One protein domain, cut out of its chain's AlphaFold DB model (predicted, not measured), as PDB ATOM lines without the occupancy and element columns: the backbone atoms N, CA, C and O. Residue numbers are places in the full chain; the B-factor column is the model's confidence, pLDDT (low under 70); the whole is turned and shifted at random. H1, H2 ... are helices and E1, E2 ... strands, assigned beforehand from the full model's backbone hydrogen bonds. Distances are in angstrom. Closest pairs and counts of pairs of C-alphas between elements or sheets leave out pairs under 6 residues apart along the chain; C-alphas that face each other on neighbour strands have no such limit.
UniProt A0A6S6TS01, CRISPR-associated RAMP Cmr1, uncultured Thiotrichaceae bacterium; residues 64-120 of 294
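This is residues 64 to 120 of the 294 residues of the protein "CRISPR-associated RAMP Cmr1" of uncultured Thiotrichaceae bacterium (UniProt A0A6S6TS01). Two helices, H1 and H2, meet as a V, near the first residues of H1 and the last residues of H2. A two-stranded hairpin, E1 and E2, reaches to one end of the domain, and a long loop, residues 76 to 92, reaches to the opposite end. The printed part has 57 residues, with two named helices and two named strands in the order H1, E1, E2, H2; the sheet is antiparallel and the class is mixed, helices and strands. The whole is only just compact, close to loose, with a radius of gyration of the C-alphas of 12.0 A and spans of 34 by 26 by 21 A.

E1, residues 93 to 96, and E2, residues 99 to 103, form a hairpin with a tight link. These neighbour strands are antiparallel, at 153 degrees between their directions. N 94 and O 102 are 2.9 A apart and N 96 and O 99 are 2.8 A apart, both within hydrogen-bond range. H1, residues 64 to 75, is near E1, with 5 pairs of C-alphas within 10 A. H1 and E2 are apart. H2, residues 108 to 119, touches H1; their closest C-alphas, those of Asp 67 and Ile 118, are 6.3 A apart. H1 and H2 run opposite ways at a steep tilt of 40 degrees. E1 and H2 are apart. In H1 and H2 every O i to N i+4 pair is within hydrogen-bond range.

E1 measures 10.3 A from first to last C-alpha and E2 11.3 A. H1 measures 15.8 A, from C-alpha 64 at (161.801, 140.962, 87.130). H2 measures 16.4 A and ends with C-alpha 119 at (171.909, 145.810, 84.331).

The C-alphas farthest apart, those of His 84 and Asp 97, are 35.4 A apart. The printed part has no cut. The link from H1 to E1, 17 residues, is long; the link from E2 to H2 is tight. The mean pLDDT of the printed part is 95.3, and no printed residue is under 70.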
ATOM      1  N   SER A  64     160.674 141.840  87.470       92.06
ATOM      2  CA  SER A  64     161.801 140.962  87.130       92.06
ATOM      3  C   SER A  64     161.535 140.045  85.931       92.06
ATOM      4  O   SER A  64     162.469 139.659  85.233       92.06
ATOM      5  N   LEU A  65     160.274 139.661  85.689       93.69
ATOM      6  CA  LEU A  65     159.915 138.887  84.501       93.69
ATOM      7  C   LEU A  65     159.970 139.756  83.242       93.69
ATOM      8  O   LEU A  65     160.494 139.311  82.227       93.69
ATOM      9  N   ILE A  66     159.464 140.988  83.329       93.94
ATOM     10  CA  ILE A  66     159.533 141.978  82.251       93.94
ATOM     11  C   ILE A  66     161.004 142.268  81.941       93.94
ATOM     12  O   ILE A  66     161.420 142.094  80.801       93.94
ATOM     13  N   ASP A  67     161.815 142.567  82.958       94.12
ATOM     14  CA  ASP A  67     163.251 142.835  82.817       94.12
ATOM     15  C   ASP A  67     163.988 141.655  82.167       94.12
ATOM     16  O   ASP A  67     164.850 141.853  81.316       94.12
ATOM     17  N   SER A  68     163.611 140.416  82.503       94.69
ATOM     18  CA  SER A  68     164.185 139.209  81.889       94.69
ATOM     19  C   SER A  68     163.823 139.073  80.405       94.69
ATOM     20  O   SER A  68     164.659 138.656  79.604       94.69
ATOM     21  N   ILE A  69     162.592 139.428  80.023       96.19
ATOM     22  CA  ILE A  69     162.138 139.416  78.622       96.19
ATOM     23  C   ILE A  69     162.838 140.520  77.831       96.19
ATOM     24  O   ILE A  69     163.316 140.269  76.725       96.19
ATOM     25  N   VAL A  70     162.964 141.716  78.410       96.81
ATOM     26  CA  VAL A  70     163.704 142.813  77.781       96.81
ATOM     27  C   VAL A  70     165.182 142.438  77.642       96.81
ATOM     28  O   VAL A  70     165.743 142.588  76.561       96.81
ATOM     29  N   ALA A  71     165.813 141.856  78.668       96.31
ATOM     30  CA  ALA A  71     167.198 141.384  78.588       96.31
ATOM     31  C   ALA A  71     167.393 140.341  77.474       96.31
ATOM     32  O   ALA A  71     168.370 140.416  76.726       96.31
ATOM     33  N   LEU A  72     166.449 139.401  77.323       97.00
ATOM     34  CA  LEU A  72     166.450 138.431  76.227       97.00
ATOM     35  C   LEU A  72     166.357 139.120  74.857       97.00
ATOM     36  O   LEU A  72     167.087 138.734  73.951       97.00
ATOM     37  N   GLY A  73     165.501 140.135  74.708       97.12
ATOM     38  CA  GLY A  73     165.340 140.887  73.459       97.12
ATOM     39  C   GLY A  73     166.499 141.829  73.124       97.12
ATOM     40  O   GLY A  73     166.748 142.111  71.953       97.12
ATOM     41  N   LEU A  74     167.224 142.323  74.131       97.38
ATOM     42  CA  LEU A  74     168.378 143.191  73.911       97.38
ATOM     43  C   LEU A  74     169.659 142.394  73.653       97.38
ATOM     44  O   LEU A  74     170.435 142.805  72.795       97.38
ATOM     45  N   LEU A  75     169.889 141.290  74.372       97.38
ATOM     46  CA  LEU A  75     171.198 140.619  74.456       97.38
ATOM     47  C   LEU A  75     171.168 139.120  74.124       97.38
ATOM     48  O   LEU A  75     172.199 138.449  74.225       97.38
ATOM     49  N   GLY A  76     170.000 138.564  73.813       96.12
ATOM     50  CA  GLY A  76     169.788 137.125  73.796       96.12
ATOM     51  C   GLY A  76     169.178 136.575  72.513       96.12
ATOM     52  O   GLY A  76     168.953 137.242  71.509       96.12
ATOM     53  N   GLY A  77     168.931 135.273  72.551       96.94
ATOM     54  CA  GLY A  77     168.446 134.525  71.407       96.94
ATOM     55  C   GLY A  77     167.834 133.202  71.829       96.94
ATOM     56  O   GLY A  77     167.975 132.762  72.972       96.94
ATOM     57  N   LEU A  78     167.180 132.548  70.877       96.31
ATOM     58  CA  LEU A  78     166.538 131.255  71.053       96.31
ATOM     59  C   LEU A  78     167.182 130.202  70.148       96.31
ATOM     60  O   LEU A  78     167.542 130.453  69.001       96.31
ATOM     61  N   GLY A  79     167.293 128.979  70.666       95.44
ATOM     62  CA  GLY A  79     167.775 127.829  69.907       95.44
ATOM     63  C   GLY A  79     169.276 127.559  70.034       95.44
ATOM     64  O   GLY A  79     169.929 127.856  71.034       95.44
ATOM     65  N   SER A  80     169.824 126.871  69.035       94.06
ATOM     66  CA  SER A  80     171.211 126.402  69.059       94.06
ATOM     67  C   SER A  80     172.177 127.469  68.541       94.06
ATOM     68  O   SER A  80     171.862 128.180  67.598       94.06
ATOM     69  N   ARG A  81     173.392 127.522  69.108       95.00
ATOM     70  CA  ARG A  81     174.454 128.490  68.746       95.00
ATOM     71  C   ARG A  81     174.112 129.967  69.018       95.00
ATOM     72  O   ARG A  81     174.802 130.837  68.501       95.00
ATOM     73  N   VAL A  82     173.173 130.241  69.926       95.88
ATOM     74  CA  VAL A  82     172.811 131.601  70.383       95.88
ATOM     75  C   VAL A  82     173.987 132.440  70.869       95.88
ATOM     76  O   VAL A  82     174.062 133.621  70.573       95.88
ATOM     77  N   ARG A  83     174.993 131.828  71.505       95.50
ATOM     78  CA  ARG A  83     176.208 132.548  71.935       95.50
ATOM     79  C   ARG A  83     177.100 133.013  70.772       95.50
ATOM     80  O   ARG A  83     178.081 133.707  71.006       95.50
ATOM     81  N   HIS A  84     176.791 132.605  69.544       96.75
ATOM     82  CA  HIS A  84     177.496 132.972  68.317       96.75
ATOM     83  C   HIS A  84     176.593 133.754  67.343       96.75
ATOM     84  O   HIS A  84     176.855 133.752  66.143       96.75
ATOM     85  N   GLY A  85     175.516 134.376  67.836       97.25
ATOM     86  CA  GLY A  85     174.600 135.222  67.061       97.25
ATOM     87  C   GLY A  85     173.455 134.491  66.356       97.25
ATOM     88  O   GLY A  85     172.527 135.138  65.874       97.25
ATOM     89  N   MET A  86     173.465 133.155  66.307       96.44
ATOM     90  CA  MET A  86     172.393 132.389  65.659       96.44
ATOM     91  C   MET A  86     171.122 132.399  66.506       96.44
ATOM     92  O   MET A  86     171.172 132.055  67.681       96.44
ATOM     93  N   GLY A  87     169.979 132.728  65.906       96.69
ATOM     94  CA  GLY A  87     168.710 132.788  66.637       96.69
ATOM     95  C   GLY A  87     168.594 133.995  67.568       96.69
ATOM     96  O   GLY A  87     167.809 133.949  68.511       96.69
ATOM     97  N   SER A  88     169.377 135.050  67.321       98.25
ATOM     98  CA  SER A  88     169.176 136.372  67.924       98.25
ATOM     99  C   SER A  88     167.708 136.782  67.785       98.25
ATOM    100  O   SER A  88     167.152 136.693  66.690       98.25
ATOM    101  N   VAL A  89     167.081 137.199  68.886       97.75
ATOM    102  CA  VAL A  89     165.704 137.714  68.883       97.75
ATOM    103  C   VAL A  89     165.710 139.174  69.297       97.75
ATOM    104  O   VAL A  89     166.467 139.566  70.178       97.75
ATOM    105  N   VAL A  90     164.865 139.974  68.659       97.44
ATOM    106  CA  VAL A  90     164.684 141.387  68.992       97.44
ATOM    107  C   VAL A  90     163.259 141.547  69.491       97.44
ATOM    108  O   VAL A  90     162.318 141.082  68.853       97.44
ATOM    109  N   LEU A  91     163.111 142.148  70.667       97.69
ATOM    110  CA  LEU A  91     161.804 142.448  71.231       97.69
ATOM    111  C   LEU A  91     161.267 143.720  70.572       97.69
ATOM    112  O   LEU A  91     161.932 144.750  70.628       97.69
ATOM    113  N   GLU A  92     160.085 143.643  69.958       97.50
ATOM    114  CA  GLU A  92     159.455 144.796  69.299       97.50
ATOM    115  C   GLU A  92     158.638 145.637  70.285       97.50
ATOM    116  O   GLU A  92     158.793 146.852  70.337       97.50
ATOM    117  N   SER A  93     157.806 144.991  71.102       97.69
ATOM    118  CA  SER A  93     156.974 145.663  72.102       97.69
ATOM    119  C   SER A  93     156.557 144.707  73.221       97.69
ATOM    120  O   SER A  93     156.601 143.480  73.076       97.69
ATOM    121  N   ILE A  94     156.132 145.271  74.353       97.94
ATOM    122  CA  ILE A  94     155.398 144.554  75.400       97.94
ATOM    123  C   ILE A  94     154.109 145.317  75.677       97.94
ATOM    124  O   ILE A  94     154.139 146.509  75.981       97.94
ATOM    125  N   SER A  95     152.984 144.604  75.663       97.19
ATOM    126  CA  SER A  95     151.711 145.121  76.157       97.19
ATOM    127  C   SER A  95     151.224 144.344  77.377       97.19
ATOM    128  O   SER A  95     151.479 143.148  77.532       97.19
ATOM    129  N   LYS A  96     150.518 145.044  78.265       94.88
ATOM    130  CA  LYS A  96     149.843 144.486  79.434       94.88
ATOM    131  C   LYS A  96     148.429 145.046  79.481       94.88
ATOM    132  O   LYS A  96     148.253 146.258  79.464       94.88
ATOM    133  N   ASP A  97     147.437 144.157  79.502       91.75
ATOM    134  CA  ASP A  97     146.011 144.512  79.547       91.75
ATOM    135  C   ASP A  97     145.600 145.508  78.437       91.75
ATOM    136  O   ASP A  97     144.801 146.416  78.644       91.75
ATOM    137  N   GLY A  98     146.181 145.344  77.241       91.12
ATOM    138  CA  GLY A  98     145.935 146.200  76.071       91.12
ATOM    139  C   GLY A  98     146.745 147.500  76.026       91.12
ATOM    140  O   GLY A  98     146.673 148.214  75.029       91.12
ATOM    141  N   GLN A  99     147.546 147.801  77.051       94.75
ATOM    142  CA  GLN A  99     148.390 148.994  77.105       94.75
ATOM    143  C   GLN A  99     149.853 148.650  76.799       94.75
ATOM    144  O   GLN A  99     150.405 147.734  77.407       94.75
ATOM    145  N   SER A 100     150.498 149.392  75.890       96.38
ATOM    146  CA  SER A 100     151.950 149.279  75.686       96.38
ATOM    147  C   SER A 100     152.699 149.769  76.928       96.38
ATOM    148  O   SER A 100     152.412 150.849  77.452       96.38
ATOM    149  N   ILE A 101     153.633 148.953  77.417       96.38
ATOM    150  CA  ILE A 101     154.473 149.245  78.589       96.38
ATOM    151  C   ILE A 101     155.966 149.287  78.249       96.38
ATOM    152  O   ILE A 101     156.770 149.680  79.093       96.38
ATOM    153  N   TRP A 102     156.342 148.858  77.043       96.81
ATOM    154  CA  TRP A 102     157.714 148.870  76.548       96.81
ATOM    155  C   TRP A 102     157.713 148.809  75.016       96.81
ATOM    156  O   TRP A 102     156.926 148.063  74.435       96.81
ATOM    157  N   GLU A 103     158.629 149.539  74.385       97.06
ATOM    158  CA  GLU A 103     158.833 149.581  72.932       97.06
ATOM    159  C   GLU A 103     160.323 149.428  72.614       97.06
ATOM    160  O   GLU A 103     161.178 149.814  73.420       97.06
ATOM    161  N   ALA A 104     160.628 148.896  71.430       97.25
ATOM    162  CA  ALA A 104     161.994 148.743  70.946       97.25
ATOM    163  C   ALA A 104     162.764 150.079  70.900       97.25
ATOM    164  O   ALA A 104     162.182 151.136  70.632       97.25
ATOM    165  N   PRO A 105     164.092 150.063  71.124       97.44
ATOM    166  CA  PRO A 105     164.898 151.273  71.033       97.44
ATOM    167  C   PRO A 105     164.929 151.809  69.597       97.44
ATOM    168  O   PRO A 105     165.174 151.066  68.650       97.44
ATOM    169  N   ALA A 106     164.726 153.120  69.444       96.88
ATOM    170  CA  ALA A 106     164.717 153.783  68.138       96.88
ATOM    171  C   ALA A 106     166.122 153.978  67.536       96.88
ATOM    172  O   ALA A 106     166.268 154.096  66.320       96.88
ATOM    173  N   ASP A 107     167.153 154.027  68.381       97.06
ATOM    174  CA  ASP A 107     168.551 154.204  67.995       97.06
ATOM    175  C   ASP A 107     169.499 153.534  69.011       97.06
ATOM    176  O   ASP A 107     169.083 153.028  70.060       97.06
ATOM    177  N   ILE A 108     170.800 153.535  68.707       95.94
ATOM    178  CA  ILE A 108     171.822 152.910  69.560       95.94
ATOM    179  C   ILE A 108     171.966 153.597  70.932       95.94
ATOM    180  O   ILE A 108     172.331 152.948  71.913       95.94
ATOM    181  N   LYS A 109     171.634 154.892  71.047       96.56
ATOM    182  CA  LYS A 109     171.688 155.622  72.323       96.56
ATOM    183  C   LYS A 109     170.536 155.200  73.230       96.56
ATOM    184  O   LYS A 109     170.762 154.951  74.414       96.56
ATOM    185  N   ALA A 110     169.328 155.065  72.684       97.31
ATOM    186  CA  ALA A 110     168.175 154.515  73.390       97.31
ATOM    187  C   ALA A 110     168.442 153.063  73.818       97.31
ATOM    188  O   ALA A 110     168.192 152.707  74.970       97.31
ATOM    189  N   TYR A 111     169.043 152.254  72.937       97.69
ATOM    190  CA  TYR A 111     169.479 150.893  73.258       97.69
ATOM    191  C   TYR A 111     170.448 150.881  74.456       97.69
ATOM    192  O   TYR A 111     170.239 150.148  75.423       97.69
ATOM    193  N   GLN A 112     171.458 151.761  74.458       97.19
ATOM    194  CA  GLN A 112     172.399 151.898  75.575       97.19
ATOM    195  C   GLN A 112     171.708 152.297  76.892       97.19
ATOM    196  O   GLN A 112     172.047 151.782  77.958       97.19
ATOM    197  N   GLN A 113     170.743 153.218  76.843       95.69
ATOM    198  CA  GLN A 113     169.986 153.631  78.028       95.69
ATOM    199  C   GLN A 113     169.153 152.478  78.601       95.69
ATOM    200  O   GLN A 113     169.153 152.277  79.816       95.69
ATOM    201  N   MET A 114     168.510 151.680  77.743       95.75
ATOM    202  CA  MET A 114     167.755 150.498  78.168       95.75
ATOM    203  C   MET A 114     168.659 149.451  78.826       95.75
ATOM    204  O   MET A 114     168.312 148.924  79.883       95.75
ATOM    205  N   LEU A 115     169.846 149.197  78.262       95.44
ATOM    206  CA  LEU A 115     170.832 148.299  78.870       95.44
ATOM    207  C   LEU A 115     171.221 148.737  80.285       95.44
ATOM    208  O   LEU A 115     171.215 147.920  81.203       95.44
ATOM    209  N   LYS A 116     171.514 150.029  80.476       93.12
ATOM    210  CA  LYS A 116     171.851 150.584  81.799       93.12
ATOM    211  C   LYS A 116     170.705 150.411  82.799       93.12
ATOM    212  O   LYS A 116     170.962 150.114  83.962       93.12
ATOM    213  N   GLY A 117     169.460 150.555  82.341       90.31
ATOM    214  CA  GLY A 117     168.271 150.327  83.164       90.31
ATOM    215  C   GLY A 117     168.134 148.882  83.651       90.31
ATOM    216  O   GLY A 117     167.778 148.664  84.805       90.31
ATOM    217  N   ILE A 118     168.463 147.902  82.803       88.56
ATOM    218  CA  ILE A 118     168.337 146.469  83.125       88.56
ATOM    219  C   ILE A 118     169.496 145.964  83.976       88.56
ATOM    220  O   ILE A 118     169.283 145.192  84.908       88.56
ATOM    221  N   VAL A 119     170.730 146.355  83.644       85.44
ATOM    222  CA  VAL A 119     171.909 145.810  84.331       85.44
ATOM    223  C   VAL A 119     171.995 146.320  85.775       85.44
ATOM    224  O   VAL A 119     172.474 145.593  86.642       85.44
ATOM    225  N   GLY A 120     171.403 147.480  86.079       76.06
ATOM    226  CA  GLY A 120     171.115 147.907  87.448       76.06
ATOM    227  C   GLY A 120     172.334 147.906  88.382       76.06
ATOM    228  O   GLY A 120     173.474 148.106  87.965       76.06
TER     229      GLY A 120